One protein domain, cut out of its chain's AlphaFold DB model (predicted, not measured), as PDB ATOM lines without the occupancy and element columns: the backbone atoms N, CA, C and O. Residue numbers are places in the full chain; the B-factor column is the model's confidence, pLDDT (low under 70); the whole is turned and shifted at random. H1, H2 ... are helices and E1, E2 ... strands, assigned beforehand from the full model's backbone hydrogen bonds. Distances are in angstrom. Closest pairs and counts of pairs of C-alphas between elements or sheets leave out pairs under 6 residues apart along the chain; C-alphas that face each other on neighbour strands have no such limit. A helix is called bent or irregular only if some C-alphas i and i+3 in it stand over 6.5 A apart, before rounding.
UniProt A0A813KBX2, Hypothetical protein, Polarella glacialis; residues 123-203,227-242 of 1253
ATOM      1  N   ARG A 123     296.550 364.629 293.883       73.25
ATOM      2  CA  ARG A 123     295.890 364.296 292.610       73.25
ATOM      3  C   ARG A 123     294.646 365.159 292.342       73.25
ATOM      4  O   ARG A 123     294.396 365.541 291.202       73.25
ATOM      5  N   ARG A 124     293.881 365.514 293.384       74.19
ATOM      6  CA  ARG A 124     292.729 366.436 293.286       74.19
ATOM      7  C   ARG A 124     293.171 367.867 292.960       74.19
ATOM      8  O   ARG A 124     292.519 368.532 292.162       74.19
ATOM      9  N   CYS A 125     294.293 368.319 293.526       76.69
ATOM     10  CA  CYS A 125     294.895 369.616 293.210       76.69
ATOM     11  C   CYS A 125     295.433 369.662 291.775       76.69
ATOM     12  O   CYS A 125     295.098 370.589 291.044       76.69
ATOM     13  N   GLU A 126     296.190 368.643 291.355       74.56
ATOM     14  CA  GLU A 126     296.735 368.500 289.995       74.56
ATOM     15  C   GLU A 126     295.639 368.664 288.927       74.56
ATOM     16  O   GLU A 126     295.773 369.466 288.003       74.56
ATOM     17  N   LEU A 127     294.506 367.979 289.107       70.81
ATOM     18  CA  LEU A 127     293.366 368.024 288.185       70.81
ATOM     19  C   LEU A 127     292.546 369.318 288.256       70.81
ATOM     20  O   LEU A 127     291.871 369.666 287.288       70.81
ATOM     21  N   ALA A 128     292.606 370.035 289.376       71.81
ATOM     22  CA  ALA A 128     292.014 371.361 289.531       71.81
ATOM     23  C   ALA A 128     292.955 372.500 289.076       71.81
ATOM     24  O   ALA A 128     292.552 373.663 289.102       71.81
ATOM     25  N   GLY A 129     294.197 372.194 288.675       72.62
ATOM     26  CA  GLY A 129     295.223 373.191 288.343       72.62
ATOM     27  C   GLY A 129     295.779 373.948 289.558       72.62
ATOM     28  O   GLY A 129     296.310 375.047 289.409       72.62
ATOM     29  N   LEU A 130     295.633 373.385 290.760       78.81
ATOM     30  CA  LEU A 130     296.010 373.989 292.040       78.81
ATOM     31  C   LEU A 130     297.378 373.484 292.514       78.81
ATOM     32  O   LEU A 130     297.757 372.342 292.263       78.81
ATOM     33  N   VAL A 131     298.100 374.314 293.271       74.50
ATOM     34  CA  VAL A 131     299.362 373.916 293.917       74.50
ATOM     35  C   VAL A 131     299.051 373.152 295.217       74.50
ATOM     36  O   VAL A 131     298.487 373.752 296.137       74.50
ATOM     37  N   PRO A 132     299.400 371.857 295.343       70.06
ATOM     38  CA  PRO A 132     299.060 371.073 296.526       70.06
ATOM     39  C   PRO A 132     299.907 371.454 297.747       70.06
ATOM     40  O   PRO A 132     301.136 371.460 297.712       70.06
ATOM     41  N   CYS A 133     299.241 371.694 298.878       74.81
ATOM     42  CA  CYS A 133     299.892 371.871 300.178       74.81
ATOM     43  C   CYS A 133     299.999 370.528 300.928       74.81
ATOM     44  O   CYS A 133     299.193 370.238 301.813       74.81
ATOM     45  N   ALA A 134     300.978 369.699 300.554       66.25
ATOM     46  CA  ALA A 134     301.234 368.388 301.171       66.25
ATOM     47  C   ALA A 134     301.365 368.464 302.710       66.25
ATOM     48  O   ALA A 134     300.761 367.678 303.439       66.25
ATOM     49  N   GLU A 135     302.044 369.504 303.212       68.19
ATOM     50  CA  GLU A 135     302.256 369.751 304.646       68.19
ATOM     51  C   GLU A 135     300.969 369.884 305.487       68.19
ATOM     52  O   GLU A 135     301.038 369.804 306.713       68.19
ATOM     53  N   ALA A 136     299.792 370.068 304.879       73.00
ATOM     54  CA  ALA A 136     298.539 370.149 305.628       73.00
ATOM     55  C   ALA A 136     298.102 368.811 306.264       73.00
ATOM     56  O   ALA A 136     297.290 368.808 307.193       73.00
ATOM     57  N   TRP A 137     298.654 367.687 305.790       74.81
ATOM     58  CA  TRP A 137     298.237 366.323 306.146       74.81
ATOM     59  C   TRP A 137     299.127 365.627 307.188       74.81
ATOM     60  O   TRP A 137     298.819 364.504 307.582       74.81
ATOM     61  N   ILE A 138     300.185 366.294 307.677       61.56
ATOM     62  CA  ILE A 138     301.282 365.732 308.504       61.56
ATOM     63  C   ILE A 138     300.820 364.906 309.726       61.56
ATOM     64  O   ILE A 138     301.572 364.060 310.205       61.56
ATOM     65  N   LYS A 139     299.606 365.133 310.247       61.00
ATOM     66  CA  LYS A 139     299.051 364.454 311.433       61.00
ATOM     67  C   LYS A 139     297.745 363.685 311.197       61.00
ATOM     68  O   LYS A 139     297.190 363.129 312.147       61.00
ATOM     69  N   PHE A 140     297.242 363.623 309.966       69.00
ATOM     70  CA  PHE A 140     295.903 363.085 309.704       69.00
ATOM     71  C   PHE A 140     295.788 361.585 310.017       69.00
ATOM     72  O   PHE A 140     294.813 361.157 310.626       69.00
ATOM     73  N   SER A 141     296.805 360.793 309.673       62.19
ATOM     74  CA  SER A 141     296.841 359.344 309.919       62.19
ATOM     75  C   SER A 141     297.065 358.945 311.386       62.19
ATOM     76  O   SER A 141     296.792 357.799 311.738       62.19
ATOM     77  N   GLU A 142     297.550 359.856 312.240       64.56
ATOM     78  CA  GLU A 142     297.853 359.583 313.655       64.56
ATOM     79  C   GLU A 142     296.836 360.238 314.606       64.56
ATOM     80  O   GLU A 142     296.133 359.547 315.343       64.56
ATOM     81  N   ASP A 143     296.717 361.570 314.571       67.75
ATOM     82  CA  ASP A 143     295.835 362.338 315.466       67.75
ATOM     83  C   ASP A 143     294.443 362.586 314.860       67.75
ATOM     84  O   ASP A 143     293.454 362.747 315.590       67.75
ATOM     85  N   GLY A 144     294.341 362.588 313.526       74.12
ATOM     86  CA  GLY A 144     293.135 362.979 312.788       74.12
ATOM     87  C   GLY A 144     292.957 364.485 312.629       74.12
ATOM     88  O   GLY A 144     291.823 364.966 312.582       74.12
ATOM     89  N   SER A 145     294.055 365.240 312.602       81.25
ATOM     90  CA  SER A 145     294.052 366.692 312.416       81.25
ATOM     91  C   SER A 145     294.563 367.094 311.028       81.25
ATOM     92  O   SER A 145     295.550 366.551 310.529       81.25
ATOM     93  N   VAL A 146     293.881 368.062 310.410       84.25
ATOM     94  CA  VAL A 146     294.309 368.745 309.176       84.25
ATOM     95  C   VAL A 146     294.671 370.183 309.534       84.25
ATOM     96  O   VAL A 146     293.835 370.899 310.090       84.25
ATOM     97  N   ASN A 147     295.889 370.622 309.207       83.94
ATOM     98  CA  ASN A 147     296.328 371.997 309.457       83.94
ATOM     99  C   ASN A 147     296.799 372.686 308.170       83.94
ATOM    100  O   ASN A 147     297.961 372.600 307.775       83.94
ATOM    101  N   ALA A 148     295.885 373.420 307.545       81.44
ATOM    102  CA  ALA A 148     296.154 374.307 306.420       81.44
ATOM    103  C   ALA A 148     296.274 375.781 306.863       81.44
ATOM    104  O   ALA A 148     296.020 376.690 306.067       81.44
ATOM    105  N   GLY A 149     296.647 376.030 308.123       81.31
ATOM    106  CA  GLY A 149     296.759 377.367 308.699       81.31
ATOM    107  C   GLY A 149     297.816 378.231 307.999       81.31
ATOM    108  O   GLY A 149     298.936 377.787 307.742       81.31
ATOM    109  N   HIS A 150     297.462 379.481 307.697       79.88
ATOM    110  CA  HIS A 150     298.327 380.510 307.102       79.88
ATOM    111  C   HIS A 150     298.986 380.138 305.758       79.88
ATOM    112  O   HIS A 150     300.039 380.673 305.401       79.88
ATOM    113  N   ARG A 151     298.369 379.247 304.968       82.44
ATOM    114  CA  ARG A 151     298.924 378.762 303.687       82.44
ATOM    115  C   ARG A 151     298.565 379.614 302.463       82.44
ATOM    116  O   ARG A 151     299.005 379.299 301.364       82.44
ATOM    117  N   SER A 152     297.822 380.714 302.638       80.88
ATOM    118  CA  SER A 152     297.337 381.591 301.551       80.88
ATOM    119  C   SER A 152     296.505 380.879 300.470       80.88
ATOM    120  O   SER A 152     296.413 381.380 299.347       80.88
ATOM    121  N   LEU A 153     295.880 379.746 300.806       83.88
ATOM    122  CA  LEU A 153     294.984 379.015 299.908       83.88
ATOM    123  C   LEU A 153     293.778 379.882 299.524       83.88
ATOM    124  O   LEU A 153     293.299 380.687 300.326       83.88
ATOM    125  N   ASP A 154     293.282 379.702 298.305       85.12
ATOM    126  CA  ASP A 154     292.033 380.297 297.834       85.12
ATOM    127  C   ASP A 154     290.825 379.382 298.114       85.12
ATOM    128  O   ASP A 154     290.956 378.283 298.663       85.12
ATOM    129  N   ASP A 155     289.630 379.835 297.722       85.75
ATOM    130  CA  ASP A 155     288.389 379.065 297.858       85.75
ATOM    131  C   ASP A 155     288.483 377.662 297.236       85.75
ATOM    132  O   ASP A 155     287.851 376.739 297.742       85.75
ATOM    133  N   ALA A 156     289.252 377.479 296.157       82.69
ATOM    134  CA  ALA A 156     289.380 376.198 295.467       82.69
ATOM    135  C   ALA A 156     290.340 375.246 296.201       82.69
ATOM    136  O   ALA A 156     290.005 374.076 296.397       82.69
ATOM    137  N   GLY A 157     291.485 375.749 296.676       81.69
ATOM    138  CA  GLY A 157     292.442 374.993 297.488       81.69
ATOM    139  C   GLY A 157     291.858 374.538 298.825       81.69
ATOM    140  O   GLY A 157     291.988 373.369 299.190       81.69
ATOM    141  N   VAL A 158     291.146 375.424 299.533       84.75
ATOM    142  CA  VAL A 158     290.465 375.058 300.787       84.75
ATOM    143  C   VAL A 158     289.313 374.078 300.521       84.75
ATOM    144  O   VAL A 158     289.154 373.111 301.266       84.75
ATOM    145  N   HIS A 159     288.542 374.268 299.443       85.75
ATOM    146  CA  HIS A 159     287.471 373.345 299.053       85.75
ATOM    147  C   HIS A 159     288.010 371.934 298.779       85.75
ATOM    148  O   HIS A 159     287.558 370.996 299.430       85.75
ATOM    149  N   ALA A 160     289.020 371.783 297.914       81.19
ATOM    150  CA  ALA A 160     289.614 370.484 297.581       81.19
ATOM    151  C   ALA A 160     290.212 369.763 298.807       81.19
ATOM    152  O   ALA A 160     290.164 368.531 298.895       81.19
ATOM    153  N   LEU A 161     290.746 370.516 299.774       84.75
ATOM    154  CA  LEU A 161     291.266 369.991 301.037       84.75
ATOM    155  C   LEU A 161     290.145 369.446 301.935       84.75
ATOM    156  O   LEU A 161     290.207 368.291 302.360       84.75
ATOM    157  N   VAL A 162     289.093 370.234 302.176       83.56
ATOM    158  CA  VAL A 162     287.955 369.827 303.023       83.56
ATOM    159  C   VAL A 162     287.152 368.692 302.376       83.56
ATOM    160  O   VAL A 162     286.796 367.729 303.053       83.56
ATOM    161  N   GLU A 163     286.934 368.746 301.061       82.69
ATOM    162  CA  GLU A 163     286.267 367.696 300.277       82.69
ATOM    163  C   GLU A 163     287.032 366.357 300.350       82.69
ATOM    164  O   GLU A 163     286.430 365.281 300.389       82.69
ATOM    165  N   THR A 164     288.367 366.406 300.437       79.12
ATOM    166  CA  THR A 164     289.206 365.212 300.634       79.12
ATOM    167  C   THR A 164     289.164 364.718 302.080       79.12
ATOM    168  O   THR A 164     289.032 363.516 302.297       79.12
ATOM    169  N   ALA A 165     289.188 365.611 303.074       80.06
ATOM    170  CA  ALA A 165     289.084 365.219 304.483       80.06
ATOM    171  C   ALA A 165     287.745 364.515 304.781       80.06
ATOM    172  O   ALA A 165     287.730 363.461 305.419       80.06
ATOM    173  N   ILE A 166     286.635 365.036 304.240       78.75
ATOM    174  CA  ILE A 166     285.299 364.424 304.346       78.75
ATOM    175  C   ILE A 166     285.256 363.045 303.666       78.75
ATOM    176  O   ILE A 166     284.644 362.128 304.214       78.75
ATOM    177  N   HIS A 167     285.923 362.862 302.516       78.00
ATOM    178  CA  HIS A 167     285.999 361.561 301.836       78.00
ATOM    179  C   HIS A 167     286.626 360.492 302.739       78.00
ATOM    180  O   HIS A 167     285.960 359.520 303.093       78.00
ATOM    181  N   PHE A 168     287.866 360.705 303.187       74.44
ATOM    182  CA  PHE A 168     288.582 359.728 304.013       74.44
ATOM    183  C   PHE A 168     287.914 359.501 305.374       74.44
ATOM    184  O   PHE A 168     287.866 358.368 305.856       74.44
ATOM    185  N   ALA A 169     287.329 360.540 305.975       73.69
ATOM    186  CA  ALA A 169     286.557 360.386 307.204       73.69
ATOM    187  C   ALA A 169     285.280 359.543 306.992       73.69
ATOM    188  O   ALA A 169     284.883 358.787 307.880       73.69
ATOM    189  N   SER A 170     284.654 359.607 305.808       72.19
ATOM    190  CA  SER A 170     283.524 358.733 305.449       72.19
ATOM    191  C   SER A 170     283.932 357.274 305.189       72.19
ATOM    192  O   SER A 170     283.134 356.371 305.423       72.19
ATOM    193  N   GLU A 171     285.192 357.033 304.814       71.75
ATOM    194  CA  GLU A 171     285.807 355.696 304.731       71.75
ATOM    195  C   GLU A 171     286.255 355.152 306.105       71.75
ATOM    196  O   GLU A 171     286.804 354.054 306.195       71.75
ATOM    197  N   GLY A 172     285.997 355.891 307.192       67.06
ATOM    198  CA  GLY A 172     286.267 355.470 308.570       67.06
ATOM    199  C   GLY A 172     287.602 355.947 309.147       67.06
ATOM    200  O   GLY A 172     287.953 355.535 310.254       67.06
ATOM    201  N   GLN A 173     288.340 356.816 308.448       71.12
ATOM    202  CA  GLN A 173     289.500 357.497 309.033       71.12
ATOM    203  C   GLN A 173     289.052 358.463 310.140       71.12
ATOM    204  O   GLN A 173     287.936 358.982 310.137       71.12
ATOM    205  N   ASN A 174     289.943 358.696 311.097       73.62
ATOM    206  CA  ASN A 174     289.701 359.555 312.248       73.62
ATOM    207  C   ASN A 174     289.869 361.038 311.860       73.62
ATOM    208  O   ASN A 174     290.963 361.430 311.472       73.62
ATOM    209  N   PHE A 175     288.834 361.871 312.005       80.12
ATOM    210  CA  PHE A 175     288.872 363.305 311.675       80.12
ATOM    211  C   PHE A 175     288.314 364.158 312.824       80.12
ATOM    212  O   PHE A 175     287.103 364.248 313.017       80.12
ATOM    213  N   LYS A 176     289.212 364.767 313.608       82.31
ATOM    214  CA  LYS A 176     288.908 365.476 314.864       82.31
ATOM    215  C   LYS A 176     289.089 366.987 314.801       82.31
ATOM    216  O   LYS A 176     288.368 367.703 315.496       82.31
ATOM    217  N   GLU A 177     290.053 367.473 314.024       85.06
ATOM    218  CA  GLU A 177     290.424 368.892 314.001       85.06
ATOM    219  C   GLU A 177     290.636 369.380 312.566       85.06
ATOM    220  O   GLU A 177     291.365 368.756 311.790       85.06
ATOM    221  N   LEU A 178     290.026 370.519 312.234       88.56
ATOM    222  CA  LEU A 178     290.217 371.216 310.966       88.56
ATOM    223  C   LEU A 178     290.641 372.664 311.226       88.56
ATOM    224  O   LEU A 178     289.837 373.486 311.673       88.56
ATOM    225  N   ASP A 179     291.892 372.980 310.903       86.12
ATOM    226  CA  ASP A 179     292.412 374.346 310.905       86.12
ATOM    227  C   ASP A 179     292.634 374.830 309.469       86.12
ATOM    228  O   ASP A 179     293.516 374.342 308.760       86.12
ATOM    229  N   ILE A 180     291.806 375.786 309.043       88.50
ATOM    230  CA  ILE A 180     291.885 376.468 307.740       88.50
ATOM    231  C   ILE A 180     292.043 377.987 307.923       88.50
ATOM    232  O   ILE A 180     291.655 378.784 307.061       88.50
ATOM    233  N   SER A 181     292.631 378.395 309.051       87.88
ATOM    234  CA  SER A 181     292.933 379.790 309.382       87.88
ATOM    235  C   SER A 181     293.910 380.467 308.408       87.88
ATOM    236  O   SER A 181     294.671 379.811 307.700       87.88
ATOM    237  N   GLY A 182     293.921 381.802 308.369       82.94
ATOM    238  CA  GLY A 182     294.950 382.592 307.681       82.94
ATOM    239  C   GLY A 182     295.019 382.411 306.159       82.94
ATOM    240  O   GLY A 182     296.079 382.618 305.563       82.94
ATOM    241  N   ASN A 183     293.925 381.976 305.534       88.38
ATOM    242  CA  ASN A 183     293.812 381.775 304.093       88.38
ATOM    243  C   ASN A 183     293.002 382.915 303.443       88.38
ATOM    244  O   ASN A 183     292.695 383.930 304.071       88.38
ATOM    245  N   ARG A 184     292.693 382.778 302.150       84.88
ATOM    246  CA  ARG A 184     291.927 383.754 301.357       84.88
ATOM    247  C   ARG A 184     290.475 383.308 301.158       84.88
ATOM    248  O   ARG A 184     289.883 383.590 300.117       84.88
ATOM    249  N   LEU A 185     289.913 382.598 302.142       87.56
ATOM    250  CA  LEU A 185     288.555 382.058 302.080       87.56
ATOM    251  C   LEU A 185     287.525 383.195 302.018       87.56
ATOM    252  O   LEU A 185     287.529 384.099 302.858       87.56
ATOM    253  N   THR A 186     286.642 383.166 301.027       88.75
ATOM    254  CA  THR A 186     285.576 384.158 300.844       88.75
ATOM    255  C   THR A 186     284.255 383.680 301.437       88.75
ATOM    256  O   THR A 186     284.058 382.494 301.707       88.75
ATOM    257  N   ASP A 187     283.303 384.607 301.595       86.06
ATOM    258  CA  ASP A 187     281.930 384.288 302.010       86.06
ATOM    259  C   ASP A 187     281.303 383.164 301.140       86.06
ATOM    260  O   ASP A 187     280.558 382.333 301.656       86.06
ATOM    261  N   GLN A 188     281.636 383.091 299.839       84.69
ATOM    262  CA  GLN A 188     281.145 382.049 298.920       84.69
ATOM    263  C   GLN A 188     281.893 380.716 299.062       84.69
ATOM    264  O   GLN A 188     281.291 379.654 298.880       84.69
ATOM    265  N   GLY A 189     283.191 380.746 299.381       84.69
ATOM    266  CA  GLY A 189     283.954 379.548 299.733       84.69
ATOM    267  C   GLY A 189     283.402 378.897 301.000       84.69
ATOM    268  O   GLY A 189     283.130 377.695 301.017       84.69
ATOM    269  N   LEU A 190     283.129 379.703 302.030       87.00
ATOM    270  CA  LEU A 190     282.547 379.221 303.282       87.00
ATOM    271  C   LEU A 190     281.114 378.692 303.111       87.00
ATOM    272  O   LEU A 190     280.776 377.683 303.726       87.00
ATOM    273  N   GLU A 191     280.283 379.292 302.251       85.38
ATOM    274  CA  GLU A 191     278.933 378.769 301.977       85.38
ATOM    275  C   GLU A 191     278.965 377.389 301.290       85.38
ATOM    276  O   GLU A 191     278.172 376.509 301.630       85.38
ATOM    277  N   LYS A 192     279.938 377.143 300.398       83.56
ATOM    278  CA  LYS A 192     280.177 375.809 299.811       83.56
ATOM    279  C   LYS A 192     280.660 374.801 300.857       83.56
ATOM    280  O   LYS A 192     280.180 373.671 300.872       83.56
ATOM    281  N   ILE A 193     281.555 375.209 301.759       85.75
ATOM    282  CA  ILE A 193     282.028 374.369 302.873       85.75
ATOM    283  C   ILE A 193     280.873 374.012 303.822       85.75
ATOM    284  O   ILE A 193     280.718 372.848 304.185       85.75
ATOM    285  N   ALA A 194     280.000 374.969 304.144       84.56
ATOM    286  CA  ALA A 194     278.786 374.709 304.914       84.56
ATOM    287  C   ALA A 194     277.850 373.714 304.196       84.56
ATOM    288  O   ALA A 194     277.366 372.765 304.812       84.56
ATOM    289  N   ALA A 195     277.654 373.861 302.881       82.50
ATOM    290  CA  ALA A 195     276.856 372.923 302.091       82.50
ATOM    291  C   ALA A 195     277.465 371.505 302.025       82.50
ATOM    292  O   ALA A 195     276.713 370.530 302.015       82.50
ATOM    293  N   MET A 196     278.798 371.366 302.024       78.69
ATOM    294  CA  MET A 196     279.460 370.060 302.172       78.69
ATOM    295  C   MET A 196     279.217 369.450 303.552       78.69
ATOM    296  O   MET A 196     278.917 368.262 303.641       78.69
ATOM    297  N   PHE A 197     279.305 370.238 304.628       80.69
ATOM    298  CA  PHE A 197     279.054 369.729 305.978       80.69
ATOM    299  C   PHE A 197     277.585 369.324 306.195       80.69
ATOM    300  O   PHE A 197     277.327 368.321 306.853       80.69
ATOM    301  N   GLU A 198     276.628 370.040 305.594       75.25
ATOM    302  CA  GLU A 198     275.195 369.702 305.647       75.25
ATOM    303  C   GLU A 198     274.836 368.442 304.827       75.25
ATOM    304  O   GLU A 198     273.897 367.727 305.176       75.25
ATOM    305  N   ARG A 199     275.563 368.150 303.734       70.94
ATOM    306  CA  ARG A 199     275.207 367.085 302.763       70.94
ATOM    307  C   ARG A 199     276.139 365.870 302.757       70.94
ATOM    308  O   ARG A 199     275.779 364.831 302.204       70.94
ATOM    309  N   GLY A 200     277.325 365.983 303.350       62.59
ATOM    310  CA  GLY A 200     278.356 364.948 303.328       62.59
ATOM    311  C   GLY A 200     278.922 364.659 301.925       62.59
ATOM    312  O   GLY A 200     278.709 365.431 300.985       62.59
ATOM    313  N   PRO A 201     279.634 363.528 301.750       53.94
ATOM    314  CA  PRO A 201     280.346 363.208 300.507       53.94
ATOM    315  C   PRO A 201     279.432 363.003 299.286       53.94
ATOM    316  O   PRO A 201     279.925 362.982 298.167       53.94
ATOM    317  N   ALA A 202     278.108 362.918 299.454       46.34
ATOM    318  CA  ALA A 202     277.158 362.877 298.337       46.34
ATOM    319  C   ALA A 202     277.071 364.202 297.542       46.34
ATOM    320  O   ALA A 202     276.482 364.223 296.463       46.34
ATOM    321  N   ALA A 203     277.636 365.301 298.062       41.22
ATOM    322  CA  ALA A 203     277.789 366.567 297.339       41.22
ATOM    323  C   ALA A 203     279.144 366.705 296.610       41.22
ATOM    324  O   ALA A 203     279.287 367.599 295.776       41.22
ATOM    325  N   CYS A 227     280.591 363.022 310.733       59.91
ATOM    326  CA  CYS A 227     279.990 364.151 311.458       59.91
ATOM    327  C   CYS A 227     280.115 364.015 312.988       59.91
ATOM    328  O   CYS A 227     280.140 365.007 313.714       59.91
ATOM    329  N   ALA A 228     280.193 362.775 313.480       61.38
ATOM    330  CA  ALA A 228     280.315 362.439 314.894       61.38
ATOM    331  C   ALA A 228     281.759 362.502 315.438       61.38
ATOM    332  O   ALA A 228     281.980 362.126 316.588       61.38
ATOM    333  N   GLN A 229     282.738 362.940 314.635       71.00
ATOM    334  CA  GLN A 229     284.158 362.954 315.011       71.00
ATOM    335  C   GLN A 229     284.766 364.361 315.114       71.00
ATOM    336  O   GLN A 229     285.607 364.592 315.987       71.00
ATOM    337  N   LEU A 230     284.348 365.296 314.251       81.12
ATOM    338  CA  LEU A 230     284.947 366.628 314.151       81.12
ATOM    339  C   LEU A 230     284.624 367.468 315.398       81.12
ATOM    340  O   LEU A 230     283.495 367.916 315.593       81.12
ATOM    341  N   ALA A 231     285.636 367.678 316.240       83.69
ATOM    342  CA  ALA A 231     285.521 368.308 317.550       83.69
ATOM    343  C   ALA A 231     286.016 369.765 317.582       83.69
ATOM    344  O   ALA A 231     285.577 370.527 318.450       83.69
ATOM    345  N   SER A 232     286.893 370.152 316.649       86.38
ATOM    346  CA  SER A 232     287.494 371.488 316.560       86.38
ATOM    347  C   SER A 232     287.491 372.031 315.128       86.38
ATOM    348  O   SER A 232     287.926 371.342 314.202       86.38
ATOM    349  N   LEU A 233     287.034 373.277 314.959       89.88
ATOM    350  CA  LEU A 233     287.029 374.007 313.689       89.88
ATOM    351  C   LEU A 233     287.608 375.419 313.868       89.88
ATOM    352  O   LEU A 233     287.098 376.203 314.673       89.88
ATOM    353  N   SER A 234     288.621 375.764 313.070       89.56
ATOM    354  CA  SER A 234     289.223 377.102 313.019       89.56
ATOM    355  C   SER A 234     289.093 377.728 311.630       89.56
ATOM    356  O   SER A 234     289.582 377.186 310.636       89.56
ATOM    357  N   LEU A 235     288.449 378.901 311.583       88.69
ATOM    358  CA  LEU A 235     288.325 379.779 310.411       88.69
ATOM    359  C   LEU A 235     289.075 381.114 310.607       88.69
ATOM    360  O   LEU A 235     288.910 382.040 309.809       88.69
ATOM    361  N   ALA A 236     289.867 381.241 311.677       87.69
ATOM    362  CA  ALA A 236     290.464 382.501 312.122       87.69
ATOM    363  C   ALA A 236     291.345 383.189 311.058       87.69
ATOM    364  O   ALA A 236     291.948 382.533 310.216       87.69
ATOM    365  N   GLY A 237     291.459 384.517 311.084       83.25
ATOM    366  CA  GLY A 237     292.397 385.278 310.242       83.25
ATOM    367  C   GLY A 237     292.157 385.196 308.728       83.25
ATOM    368  O   GLY A 237     293.057 385.510 307.956       83.25
ATOM    369  N   ASN A 238     290.978 384.755 308.281       85.81
ATOM    370  CA  ASN A 238     290.569 384.845 306.879       85.81
ATOM    371  C   ASN A 238     289.965 386.242 306.613       85.81
ATOM    372  O   ASN A 238     288.748 386.408 306.647       85.81
ATOM    373  N   ASP A 239     290.803 387.251 306.348       79.81
ATOM    374  CA  ASP A 239     290.414 388.676 306.179       79.81
ATOM    375  C   ASP A 239     289.394 388.944 305.041       79.81
ATOM    376  O   ASP A 239     288.780 390.018 304.932       79.81
ATOM    377  N   THR A 240     289.229 387.962 304.155       81.94
ATOM    378  CA  THR A 240     288.269 387.915 303.046       81.94
ATOM    379  C   THR A 240     286.863 387.462 303.458       81.94
ATOM    380  O   THR A 240     285.907 387.767 302.736       81.94
ATOM    381  N   LEU A 241     286.703 386.804 304.613       83.19
ATOM    382  CA  LEU A 241     285.403 386.548 305.238       83.19
ATOM    383  C   LEU A 241     284.875 387.839 305.869       83.19
ATOM    384  O   LEU A 241     285.572 388.502 306.640       83.19
ATOM    385  N   ARG A 242     283.634 388.213 305.538       76.44
ATOM    386  CA  ARG A 242     283.018 389.470 306.006       76.44
ATOM    387  C   ARG A 242     281.573 389.332 306.482       76.44
ATOM    388  O   ARG A 242     280.981 390.335 306.879       76.44
TER     389      ARG A 242
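Overview. This is residues 123 to 203 and 227 to 242 of the 1253 residues of the protein "Hypothetical protein" of Polarella glacialis (UniProt A0A813KBX2). The chain is wound in stacked turns: the short parallel strands E1, E2 and E3 lie side by side as one wall, and the helices H3 and H4 lie side by side as a second wall across from it. H1 lies on the far side of H3 from H4, and H2 sits beside E1 at the sheet's edge. The printed part has 97 residues with four named helices and three named strands, along the chain H1 H2 E1 H3 E2 H4 E3; the sheet's order is E1 E2 E3, and the class is mostly helix. It is compact, with a radius of gyration of the C-alphas of 12.4 A and spans of 32 by 26 by 24 A.

Along the chain. E1 is residues 145 to 147, with C-alpha 145 at (294.052, 366.692, 312.416), E2 is 177 to 179 and E3 is 232 to 234. H3, residues 155 to 170, measures 22.2 A from first to last C-alpha. H4, residues 187 to 203, measures 18.8 A, from C-alpha 187 at (281.930, 384.288, 302.010). H1 is residues 123 to 128 and H2 is 134 to 137.

Arrangement. E1 and E2 are parallel at 3 degrees, with N 146 and O 177 at 3.0 A. E2 and E3 are parallel at 4 degrees, with N 234 and O 178 at 2.9 A; these pairs are within hydrogen-bond range. E1, H3 and E2 form a strand-helix-strand unit, two parallel neighbour strands joined through a helix, with a right-handed crossover. H3 only grazes the sheet with residues 161 to 165, and H2 only grazes it with residues 135 to 137. H4 is not on the sheet. H3 and H4 touch at a shallow tilt of 24 degrees, the same way; their closest C-alphas, of Asp 155 and Gly 189, are 4.8 A apart. H1 and H3 only just touch, with 3 pairs of C-alphas within 8 A, the closest those of Arg 124 and Ala 160 at 6.7 A; H3 does so with residues 157 to 160 alone. H4 has a kink of 73 degrees near residue 197 and is irregular, with C-alphas 198 and 201 at 9.8 A. Every O i to N i+4 pair is within hydrogen-bond range in H1 and H3, 10 of 13 are in H4, and H2 is too short for such a pair.

Size, cuts and confidence. The C-alphas farthest apart, of Gly 172 and Arg 242, are 34.3 A apart. Residues 204 to 226 are not printed, and C-alphas 203 and 227 are 14.5 A apart across the cut. Of the links printed whole, none is long. The mean pLDDT of the printed part is 77.8; residues 134 to 135, 138 to 143, 172, 200 to 203 and 227 to 228 are under 70.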